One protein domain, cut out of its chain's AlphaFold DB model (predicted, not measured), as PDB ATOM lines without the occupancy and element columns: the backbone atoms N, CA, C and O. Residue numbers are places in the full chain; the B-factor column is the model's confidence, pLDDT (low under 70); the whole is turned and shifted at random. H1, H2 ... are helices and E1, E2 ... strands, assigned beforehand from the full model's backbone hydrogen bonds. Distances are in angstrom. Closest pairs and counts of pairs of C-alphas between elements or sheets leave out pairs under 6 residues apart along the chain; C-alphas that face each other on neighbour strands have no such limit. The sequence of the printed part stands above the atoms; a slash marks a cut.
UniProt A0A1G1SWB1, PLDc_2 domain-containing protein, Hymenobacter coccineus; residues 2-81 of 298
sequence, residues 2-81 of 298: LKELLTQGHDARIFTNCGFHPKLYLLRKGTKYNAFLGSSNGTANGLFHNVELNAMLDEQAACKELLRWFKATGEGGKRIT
ATOM      1  N   LEU A   2      14.097  47.734-109.203       79.38
ATOM      2  CA  LEU A   2      13.373  46.460-108.925       79.38
ATOM      3  C   LEU A   2      13.734  45.300-109.875       79.38
ATOM      4  O   LEU A   2      13.851  44.158-109.442       79.38
ATOM      5  N   LYS A   3      13.947  45.601-111.164       78.94
ATOM      6  CA  LYS A   3      14.430  44.622-112.151       78.94
ATOM      7  C   LYS A   3      15.850  44.140-111.831       78.94
ATOM      8  O   LYS A   3      16.098  42.947-111.901       78.94
ATOM      9  N   GLU A   4      16.753  45.047-111.460       82.94
ATOM     10  CA  GLU A   4      18.145  44.711-111.114       82.94
ATOM     11  C   GLU A   4      18.214  43.825-109.873       82.94
ATOM     12  O   GLU A   4      18.942  42.840-109.896       82.94
ATOM     13  N   LEU A   5      17.409  44.115-108.839       83.06
ATOM     14  CA  LEU A   5      17.326  43.276-107.639       83.06
ATOM     15  C   LEU A   5      16.971  41.828-107.996       83.06
ATOM     16  O   LEU A   5      17.603  40.897-107.503       83.06
ATOM     17  N   LEU A   6      16.005  41.643-108.901       79.94
ATOM     18  CA  LEU A   6      15.616  40.320-109.379       79.94
ATOM     19  C   LEU A   6      16.733  39.658-110.207       79.94
ATOM     20  O   LEU A   6      17.045  38.492-109.986       79.94
ATOM     21  N   THR A   7      17.358  40.393-111.134       83.50
ATOM     22  CA  THR A   7      18.438  39.873-111.999       83.50
ATOM     23  C   THR A   7      19.690  39.484-111.209       83.50
ATOM     24  O   THR A   7      20.366  38.529-111.571       83.50
ATOM     25  N   GLN A   8      19.981  40.181-110.112       88.44
ATOM     26  CA  GLN A   8      21.097  39.880-109.208       88.44
ATOM     27  C   GLN A   8      20.769  38.772-108.192       88.44
ATOM     28  O   GLN A   8      21.599  38.441-107.348       88.44
ATOM     29  N   GLY A   9      19.571  38.181-108.265       84.69
ATOM     30  CA  GLY A   9      19.158  37.079-107.397       84.69
ATOM     31  C   GLY A   9      18.819  37.498-105.965       84.69
ATOM     32  O   GLY A   9      18.783  36.649-105.074       84.69
ATOM     33  N   HIS A  10      18.566  38.785-105.714       87.50
ATOM     34  CA  HIS A  10      18.152  39.259-104.397       87.50
ATOM     35  C   HIS A  10      16.686  38.898-104.113       87.50
ATOM     36  O   HIS A  10      15.818  39.022-104.980       87.50
ATOM     37  N   ASP A  11      16.384  38.485-102.875       86.50
ATOM     38  CA  ASP A  11      14.996  38.296-102.439       86.50
ATOM     39  C   ASP A  11      14.370  39.652-102.105       86.50
ATOM     40  O   ASP A  11      14.594  40.217-101.034       86.50
ATOM     41  N   ALA A  12      13.608  40.193-103.052       87.38
ATOM     42  CA  ALA A  12      12.939  41.475-102.912       87.38
ATOM     43  C   ALA A  12      11.435  41.277-102.680       87.38
ATOM     44  O   ALA A  12      10.773  40.494-103.368       87.38
ATOM     45  N   ARG A  13      10.879  42.014-101.715       87.06
ATOM     46  CA  ARG A  13       9.460  41.957-101.336       87.06
ATOM     47  C   ARG A  13       8.864  43.358-101.262       87.06
ATOM     48  O   ARG A  13       9.570  44.308-100.935       87.06
ATOM     49  N   ILE A  14       7.572  43.476-101.554       85.12
ATOM     50  CA  ILE A  14       6.815  44.728-101.494       85.12
ATOM     51  C   ILE A  14       5.693  44.648-100.455       85.12
ATOM     52  O   ILE A  14       4.990  43.641-100.347       85.12
ATOM     53  N   PHE A  15       5.518  45.738 -99.710       82.56
ATOM     54  CA  PHE A  15       4.451  45.923 -98.730       82.56
ATOM     55  C   PHE A  15       3.388  46.860 -99.290       82.56
ATOM     56  O   PHE A  15       3.713  47.942 -99.771       82.56
ATOM     57  N   THR A  16       2.122  46.442 -99.236       71.12
ATOM     58  CA  THR A  16       1.000  47.184 -99.845       71.12
ATOM     59  C   THR A  16      -0.107  47.565 -98.865       71.12
ATOM     60  O   THR A  16      -1.038  48.254 -99.261       71.12
ATOM     61  N   ASN A  17      -0.044  47.106 -97.611       65.81
ATOM     62  CA  ASN A  17      -1.189  47.163 -96.692       65.81
ATOM     63  C   ASN A  17      -1.201  48.405 -95.781       65.81
ATOM     64  O   ASN A  17      -2.214  48.677 -95.146       65.81
ATOM     65  N   CYS A  18      -0.100  49.155 -95.701       68.94
ATOM     66  CA  CYS A  18       0.015  50.400 -94.938       68.94
ATOM     67  C   CYS A  18       1.210  51.231 -95.440       68.94
ATOM     68  O   CYS A  18       1.998  50.760 -96.265       68.94
ATOM     69  N   GLY A  19       1.356  52.464 -94.945       73.06
ATOM     70  CA  GLY A  19       2.528  53.298 -95.218       73.06
ATOM     71  C   GLY A  19       3.808  52.662 -94.669       73.06
ATOM     72  O   GLY A  19       4.092  52.752 -93.478       73.06
ATOM     73  N   PHE A  20       4.589  52.018 -95.539       82.56
ATOM     74  CA  PHE A  20       5.865  51.404 -95.178       82.56
ATOM     75  C   PHE A  20       6.996  52.435 -95.258       82.56
ATOM     76  O   PHE A  20       7.615  52.623 -96.302       82.56
ATOM     77  N   HIS A  21       7.231  53.141 -94.156       88.44
ATOM     78  CA  HIS A  21       8.257  54.180 -94.047       88.44
ATOM     79  C   HIS A  21       9.542  53.846 -93.238       88.44
ATOM     80  O   HIS A  21      10.428  54.712 -93.210       88.44
ATOM     81  N   PRO A  22       9.719  52.661 -92.598       89.12
ATOM     82  CA  PRO A  22      10.992  52.315 -91.960       89.12
ATOM     83  C   PRO A  22      12.169  52.264 -92.942       89.12
ATOM     84  O   PRO A  22      12.028  51.787 -94.068       89.12
ATOM     85  N   LYS A  23      13.347  52.704 -92.488       93.56
ATOM     86  CA  LYS A  23      14.613  52.649 -93.234       93.56
ATOM     87  C   LYS A  23      15.668  52.031 -92.328       93.56
ATOM     88  O   LYS A  23      16.177  52.676 -91.416       93.56
ATOM     89  N   LEU A  24      15.904  50.743 -92.539       94.38
ATOM     90  CA  LEU A  24      16.786  49.913 -91.728       94.38
ATOM     91  C   LEU A  24      17.743  49.161 -92.650       94.38
ATOM     92  O   LEU A  24      17.299  48.456 -93.557       94.38
ATOM     93  N   TYR A  25      19.039  49.247 -92.364       95.25
ATOM     94  CA  TYR A  25      20.072  48.451 -93.022       95.25
ATOM     95  C   TYR A  25      20.729  47.545 -91.985       95.25
ATOM     96  O   TYR A  25      21.358  48.026 -91.046       95.25
ATOM     97  N   LEU A  26      20.577  46.230 -92.146       95.25
ATOM     98  CA  LEU A  26      21.201  45.224 -91.284       95.25
ATOM     99  C   LEU A  26      22.349  44.549 -92.031       95.25
ATOM    100  O   LEU A  26      22.141  43.912 -93.063       95.25
ATOM    101  N   LEU A  27      23.557  44.649 -91.484       95.81
ATOM    102  CA  LEU A  27      24.763  44.034 -92.030       95.81
ATOM    103  C   LEU A  27      25.258  42.945 -91.081       95.81
ATOM    104  O   LEU A  27      25.272  43.132 -89.865       95.81
ATOM    105  N   ARG A  28      25.696  41.808 -91.630       95.88
ATOM    106  CA  ARG A  28      26.249  40.690 -90.855       95.88
ATOM    107  C   ARG A  28      27.668  40.369 -91.303       95.88
ATOM    108  O   ARG A  28      27.897  40.141 -92.488       95.88
ATOM    109  N   LYS A  29      28.590  40.239 -90.347       94.75
ATOM    110  CA  LYS A  29      29.945  39.715 -90.567       94.75
ATOM    111  C   LYS A  29      30.215  38.583 -89.575       94.75
ATOM    112  O   LYS A  29      30.352  38.815 -88.375       94.75
ATOM    113  N   GLY A  30      30.259  37.346 -90.072       93.81
ATOM    114  CA  GLY A  30      30.306  36.156 -89.219       93.81
ATOM    115  C   GLY A  30      29.066  36.073 -88.322       93.81
ATOM    116  O   GLY A  30      27.941  36.019 -88.818       93.81
ATOM    117  N   THR A  31      29.271  36.091 -87.004       92.06
ATOM    118  CA  THR A  31      28.201  36.035 -85.992       92.06
ATOM    119  C   THR A  31      27.741  37.406 -85.490       92.06
ATOM    120  O   THR A  31      26.769  37.467 -84.736       92.06
ATOM    121  N   LYS A  32      28.410  38.492 -85.899       95.62
ATOM    122  CA  LYS A  32      28.118  39.860 -85.449       95.62
ATOM    123  C   LYS A  32      27.249  40.616 -86.452       95.62
ATOM    124  O   LYS A  32      27.411  40.454 -87.665       95.62
ATOM    125  N   TYR A  33      26.370  41.462 -85.928       97.19
ATOM    126  CA  TYR A  33      25.471  42.328 -86.689       97.19
ATOM    127  C   TYR A  33      25.702  43.804 -86.372       97.19
ATOM    128  O   TYR A  33      25.867  44.144 -85.203       97.19
ATOM    129  N   ASN A  34      25.611  44.647 -87.398       97.44
ATOM    130  CA  ASN A  34      25.512  46.099 -87.277       97.44
ATOM    131  C   ASN A  34      24.205  46.558 -87.928       97.44
ATOM    132  O   ASN A  34      23.854  46.072 -89.009       97.44
ATOM    133  N   ALA A  35      23.504  47.488 -87.290       97.19
ATOM    134  CA  ALA A  35      22.279  48.080 -87.807       97.19
ATOM    135  C   ALA A  35      22.465  49.579 -88.049       97.19
ATOM    136  O   ALA A  35      23.061  50.267 -87.226       97.19
ATOM    137  N   PHE A  36      21.910  50.083 -89.146       96.56
ATOM    138  CA  PHE A  36      21.773  51.512 -89.411       96.56
ATOM    139  C   PHE A  36      20.289  51.846 -89.513       96.56
ATOM    140  O   PHE A  36      19.583  51.254 -90.333       96.56
ATOM    141  N   LEU A  37      19.828  52.775 -88.680       95.00
ATOM    142  CA  LEU A  37      18.444  53.242 -88.624       95.00
ATOM    143  C   LEU A  37      18.428  54.761 -88.779       95.00
ATOM    144  O   LEU A  37      19.191  55.448 -88.104       95.00
ATOM    145  N   GLY A  38      17.547  55.299 -89.616       92.88
ATOM    146  CA  GLY A  38      17.447  56.749 -89.751       92.88
ATOM    147  C   GLY A  38      16.555  57.222 -90.885       92.88
ATOM    148  O   GLY A  38      15.600  56.543 -91.270       92.88
ATOM    149  N   SER A  39      16.853  58.415 -91.392       93.56
ATOM    150  CA  SER A  39      16.087  59.065 -92.457       93.56
ATOM    151  C   SER A  39      16.552  58.689 -93.872       93.56
ATOM    152  O   SER A  39      15.757  58.801 -94.807       93.56
ATOM    153  N   SER A  40      17.766  58.140 -94.023       93.38
ATOM    154  CA  SER A  40      18.357  57.810 -95.327       93.38
ATOM    155  C   SER A  40      17.600  56.719 -96.085       93.38
ATOM    156  O   SER A  40      17.577  55.544 -95.702       93.38
ATOM    157  N   ASN A  41      17.035  57.092 -97.233       91.88
ATOM    158  CA  ASN A  41      16.496  56.144 -98.209       91.88
ATOM    159  C   ASN A  41      17.608  55.350 -98.906       91.88
ATOM    160  O   ASN A  41      18.727  55.835 -99.056       91.88
ATOM    161  N   GLY A  42      17.268  54.158 -99.412       88.06
ATOM    162  CA  GLY A  42      18.182  53.292-100.168       88.06
ATOM    163  C   GLY A  42      18.402  53.777-101.602       88.06
ATOM    164  O   GLY A  42      18.241  53.012-102.548       88.06
ATOM    165  N   THR A  43      18.683  55.067-101.772       88.06
ATOM    166  CA  THR A  43      18.888  55.749-103.055       88.06
ATOM    167  C   THR A  43      20.229  56.477-103.040       88.06
ATOM    168  O   THR A  43      20.746  56.801-101.974       88.06
ATOM    169  N   ALA A  44      20.792  56.777-104.215       86.75
ATOM    170  CA  ALA A  44      22.049  57.526-104.301       86.75
ATOM    171  C   ALA A  44      21.966  58.871-103.550       86.75
ATOM    172  O   ALA A  44      22.850  59.187-102.759       86.75
ATOM    173  N   ASN A  45      20.862  59.611-103.703       84.06
ATOM    174  CA  ASN A  45      20.660  60.863-102.970       84.06
ATOM    175  C   ASN A  45      20.585  60.658-101.453       84.06
ATOM    176  O   ASN A  45      21.250  61.386-100.724       84.06
ATOM    177  N   GLY A  46      19.834  59.656-100.981       87.75
ATOM    178  CA  GLY A  46      19.696  59.381 -99.546       87.75
ATOM    179  C   GLY A  46      20.984  58.895 -98.873       87.75
ATOM    180  O   GLY A  46      21.102  58.987 -97.654       87.75
ATOM    181  N   LEU A  47      21.947  58.382 -99.647       87.06
ATOM    182  CA  LEU A  47      23.235  57.905 -99.137       87.06
ATOM    183  C   LEU A  47      24.372  58.928 -99.274       87.06
ATOM    184  O   LEU A  47      25.301  58.882 -98.473       87.06
ATOM    185  N   PHE A  48      24.328  59.820-100.272       88.19
ATOM    186  CA  PHE A  48      25.480  60.667-100.622       88.19
ATOM    187  C   PHE A  48      25.201  62.173-100.708       88.19
ATOM    188  O   PHE A  48      26.156  62.946-100.689       88.19
ATOM    189  N   HIS A  49      23.943  62.609-100.833       84.06
ATOM    190  CA  HIS A  49      23.633  64.010-101.161       84.06
ATOM    191  C   HIS A  49      22.721  64.704-100.150       84.06
ATOM    192  O   HIS A  49      22.911  65.884 -99.867       84.06
ATOM    193  N   ASN A  50      21.729  63.997 -99.619       91.00
ATOM    194  CA  ASN A  50      20.785  64.573 -98.675       91.00
ATOM    195  C   ASN A  50      21.446  64.822 -97.312       91.00
ATOM    196  O   ASN A  50      22.311  64.064 -96.870       91.00
ATOM    197  N   VAL A  51      20.967  65.847 -96.607       90.44
ATOM    198  CA  VAL A  51      21.232  66.008 -95.173       90.44
ATOM    199  C   VAL A  51      20.349  65.010 -94.426       90.44
ATOM    200  O   VAL A  51      19.132  65.168 -94.385       90.44
ATOM    201  N   GLU A  52      20.959  63.965 -93.871       93.50
ATOM    202  CA  GLU A  52      20.262  62.827 -93.265       93.50
ATOM    203  C   GLU A  52      20.761  62.584 -91.837       93.50
ATOM    204  O   GLU A  52      21.931  62.809 -91.523       93.50
ATOM    205  N   LEU A  53      19.880  62.078 -90.973       94.69
ATOM    206  CA  LEU A  53      20.223  61.664 -89.617       94.69
ATOM    207  C   LEU A  53      20.096  60.146 -89.503       94.69
ATOM    208  O   LEU A  53      19.019  59.586 -89.715       94.69
ATOM    209  N   ASN A  54      21.190  59.485 -89.122       94.75
ATOM    210  CA  ASN A  54      21.243  58.038 -88.939       94.75
ATOM    211  C   ASN A  54      21.946  57.675 -87.628       94.75
ATOM    212  O   ASN A  54      22.905  58.330 -87.223       94.75
ATOM    213  N   ALA A  55      21.501  56.589 -87.006       96.00
ATOM    214  CA  ALA A  55      22.145  55.954 -85.868       96.00
ATOM    215  C   ALA A  55      22.715  54.593 -86.285       96.00
ATOM    216  O   ALA A  55      22.029  53.803 -86.942       96.00
ATOM    217  N   MET A  56      23.958  54.316 -85.881       96.75
ATOM    218  CA  MET A  56      24.558  52.985 -85.975       96.75
ATOM    219  C   MET A  56      24.421  52.273 -84.630       96.75
ATOM    220  O   MET A  56      24.774  52.836 -83.597       96.75
ATOM    221  N   LEU A  57      23.952  51.028 -84.657       96.44
ATOM    222  CA  LEU A  57      23.887  50.138 -83.501       96.44
ATOM    223  C   LEU A  57      24.774  48.917 -83.753       96.44
ATOM    224  O   LEU A  57      24.690  48.286 -84.809       96.44
ATOM    225  N   ASP A  58      25.595  48.565 -82.771       96.06
ATOM    226  CA  ASP A  58      26.457  47.376 -82.768       96.06
ATOM    227  C   ASP A  58      26.192  46.451 -81.563       96.06
ATOM    228  O   ASP A  58      26.749  45.348 -81.467       96.06
ATOM    229  N   GLU A  59      25.274  46.844 -80.676       97.38
ATOM    230  CA  GLU A  59      24.805  46.011 -79.580       97.38
ATOM    231  C   GLU A  59      24.031  44.800 -80.124       97.38
ATOM    232  O   GLU A  59      22.966  44.903 -80.740       97.38
ATOM    233  N   GLN A  60      24.563  43.603 -79.880       96.81
ATOM    234  CA  GLN A  60      24.052  42.385 -80.510       96.81
ATOM    235  C   GLN A  60      22.632  42.013 -80.073       96.81
ATOM    236  O   GLN A  60      21.937  41.331 -80.829       96.81
ATOM    237  N   ALA A  61      22.196  42.427 -78.881       96.69
ATOM    238  CA  ALA A  61      20.819  42.236 -78.437       96.69
ATOM    239  C   ALA A  61      19.852  43.058 -79.306       96.69
ATOM    240  O   ALA A  61      18.985  42.473 -79.961       96.69
ATOM    241  N   ALA A  62      20.092  44.368 -79.418       96.50
ATOM    242  CA  ALA A  62      19.310  45.282 -80.248       96.50
ATOM    243  C   ALA A  62      19.313  44.872 -81.733       96.50
ATOM    244  O   ALA A  62      18.264  44.783 -82.372       96.50
ATOM    245  N   CYS A  63      20.475  44.516 -82.291       97.56
ATOM    246  CA  CYS A  63      20.563  44.062 -83.682       97.56
ATOM    247  C   CYS A  63      19.753  42.780 -83.946       97.56
ATOM    248  O   CYS A  63      19.134  42.635 -85.003       97.56
ATOM    249  N   LYS A  64      19.740  41.831 -82.998       96.19
ATOM    250  CA  LYS A  64      18.941  40.600 -83.119       96.19
ATOM    251  C   LYS A  64      17.446  40.880 -83.009       96.19
ATOM    252  O   LYS A  64      16.668  40.199 -83.676       96.19
ATOM    253  N   GLU A  65      17.045  41.857 -82.205       97.31
ATOM    254  CA  GLU A  65      15.656  42.307 -82.123       97.31
ATOM    255  C   GLU A  65      15.196  42.939 -83.440       97.31
ATOM    256  O   GLU A  65      14.193  42.507 -84.009       97.31
ATOM    257  N   LEU A  66      15.991  43.851 -84.007       96.38
ATOM    258  CA  LEU A  66      15.729  44.443 -85.321       96.38
ATOM    259  C   LEU A  66      15.667  43.389 -86.432       96.38
ATOM    260  O   LEU A  66      14.820  43.474 -87.319       96.38
ATOM    261  N   LEU A  67      16.514  42.356 -86.375       95.19
ATOM    262  CA  LEU A  67      16.444  41.233 -87.310       95.19
ATOM    263  C   LEU A  67      15.140  40.437 -87.165       95.19
ATOM    264  O   LEU A  67      14.569  40.024 -88.173       95.19
ATOM    265  N   ARG A  68      14.669  40.196 -85.933       95.44
ATOM    266  CA  ARG A  68      13.377  39.531 -85.692       95.44
ATOM    267  C   ARG A  68      12.231  40.372 -86.240       95.44
ATOM    268  O   ARG A  68      11.410  39.839 -86.979       95.44
ATOM    269  N   TRP A  69      12.227  41.673 -85.951       93.94
ATOM    270  CA  TRP A  69      11.253  42.618 -86.493       93.94
ATOM    271  C   TRP A  69      11.268  42.634 -88.028       93.94
ATOM    272  O   TRP A  69      10.214  42.510 -88.650       93.94
ATOM    273  N   PHE A  70      12.450  42.707 -88.651       92.00
ATOM    274  CA  PHE A  70      12.598  42.699 -90.108       92.00
ATOM    275  C   PHE A  70      12.057  41.410 -90.728       92.00
ATOM    276  O   PHE A  70      11.365  41.468 -91.738       92.00
ATOM    277  N   LYS A  71      12.335  40.247 -90.124       90.75
ATOM    278  CA  LYS A  71      11.824  38.954 -90.605       90.75
ATOM    279  C   LYS A  71      10.307  38.853 -90.483       90.75
ATOM    280  O   LYS A  71       9.658  38.535 -91.473       90.75
ATOM    281  N   ALA A  72       9.759  39.180 -89.312       88.38
ATOM    282  CA  ALA A  72       8.317  39.162 -89.068       88.38
ATOM    283  C   ALA A  72       7.577  40.120 -90.011       88.38
ATOM    284  O   ALA A  72       6.548  39.779 -90.587       88.38
ATOM    285  N   THR A  73       8.155  41.300 -90.238       84.25
ATOM    286  CA  THR A  73       7.674  42.242 -91.246       84.25
ATOM    287  C   THR A  73       7.761  41.596 -92.629       84.25
ATOM    288  O   THR A  73       6.743  41.462 -93.293       84.25
ATOM    289  N   GLY A  74       8.941  41.103 -93.026       76.50
ATOM    290  CA  GLY A  74       9.259  40.438 -94.298       76.50
ATOM    291  C   GLY A  74       8.296  39.322 -94.718       76.50
ATOM    292  O   GLY A  74       7.999  39.180 -95.909       76.50
ATOM    293  N   GLU A  75       7.782  38.553 -93.761       75.31
ATOM    294  CA  GLU A  75       6.783  37.498 -93.979       75.31
ATOM    295  C   GLU A  75       5.445  38.041 -94.500       75.31
ATOM    296  O   GLU A  75       4.814  37.394 -95.333       75.31
ATOM    297  N   GLY A  76       5.056  39.259 -94.109       74.94
ATOM    298  CA  GLY A  76       3.864  39.942 -94.627       74.94
ATOM    299  C   GLY A  76       4.046  40.579 -96.012       74.94
ATOM    300  O   GLY A  76       3.078  41.058 -96.607       74.94
ATOM    301  N   GLY A  77       5.275  40.613 -96.532       82.06
ATOM    302  CA  GLY A  77       5.602  41.205 -97.826       82.06
ATOM    303  C   GLY A  77       5.356  40.239 -98.982       82.06
ATOM    304  O   GLY A  77       5.690  39.056 -98.908       82.06
ATOM    305  N   LYS A  78       4.832  40.746-100.101       85.19
ATOM    306  CA  LYS A  78       4.662  39.953-101.328       85.19
ATOM    307  C   LYS A  78       5.964  39.940-102.119       85.19
ATOM    308  O   LYS A  78       6.540  40.994-102.375       85.19
ATOM    309  N   ARG A  79       6.429  38.758-102.524       85.81
ATOM    310  CA  ARG A  79       7.659  38.619-103.316       85.81
ATOM    311  C   ARG A  79       7.516  39.297-104.679       85.81
ATOM    312  O   ARG A  79       6.492  39.153-105.342       85.81
ATOM    313  N   ILE A  80       8.555  40.014-105.095       85.12
ATOM    314  CA  ILE A  80       8.640  40.601-106.430       85.12
ATOM    315  C   ILE A  80       8.987  39.486-107.420       85.12
ATOM    316  O   ILE A  80       9.966  38.765-107.252       85.12
ATOM    317  N   THR A  81       8.168  39.348-108.458       84.50
ATOM    318  CA  THR A  81       8.325  38.368-109.538       84.50
ATOM    319  C   THR A  81       8.407  39.071-110.893       84.50
ATOM    320  O   THR A  81       8.056  40.247-111.022       84.50
TER     321      THR A  81
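Overview. This is residues 2 to 81 of the 298 residues of the protein "PLDc_2 domain-containing protein" of Hymenobacter coccineus (UniProt A0A1G1SWB1). Look for a small, three-stranded sheet with one long helix, H3, laid across one of its faces and no named helix on the other. Two short helices lie away from this core: H2 in the connection between E2 and E3, and H1 at the far end of a long stretch, residues 8 to 23. The printed part has 80 residues, in the order H1 E1 E2 H2 E3 H3; the sheet, E1 - E2 - E3, is antiparallel, and the class is mixed, helices and strands. It is only just compact, close to loose, with a radius of gyration of the C-alphas of 13.8 A and spans of 35 by 30 by 27 A.

Arrangement. Begin at the hairpin of E1, residues 24 to 29, and E2, residues 32 to 38, where N 27 and O 34 are 2.9 A apart, within hydrogen-bond range. E3, residues 54 to 57, is antiparallel to E2, with N 55 and O 37 at 2.8 A. H3, residues 60 to 75, is on the sheet at a height of 9.9 A, over E1 and E2; it runs across the strands, at 63 degrees to E1 on the local plane. Its closest C-alphas to E2 are those of Cys 63 and Ala 35, 6.0 A apart. H1, residues 2 to 7, and H2, residues 44 to 48, are not on the sheet, and are apart from each other and from H3. In H1, H2 and H3 every O i to N i+4 pair is within hydrogen-bond range.

Along the chain. Find C-alpha 24 at (16.786, 49.913, -91.728); from there E1 runs 16.7 A. E2 spans 20.4 A. H3 runs 22.4 A to C-alpha 75 at (6.783, 37.498, -93.979).

Size, cuts and confidence. The C-alphas of Glu 59 and Thr 81, the two farthest apart, are 35.0 A apart. The link from H1 to E1 is long; its residues 13 to 14 pair antiparallel with residues 78 to 79. The printed part has no cut, and residues 17 to 18 have pLDDT under 70.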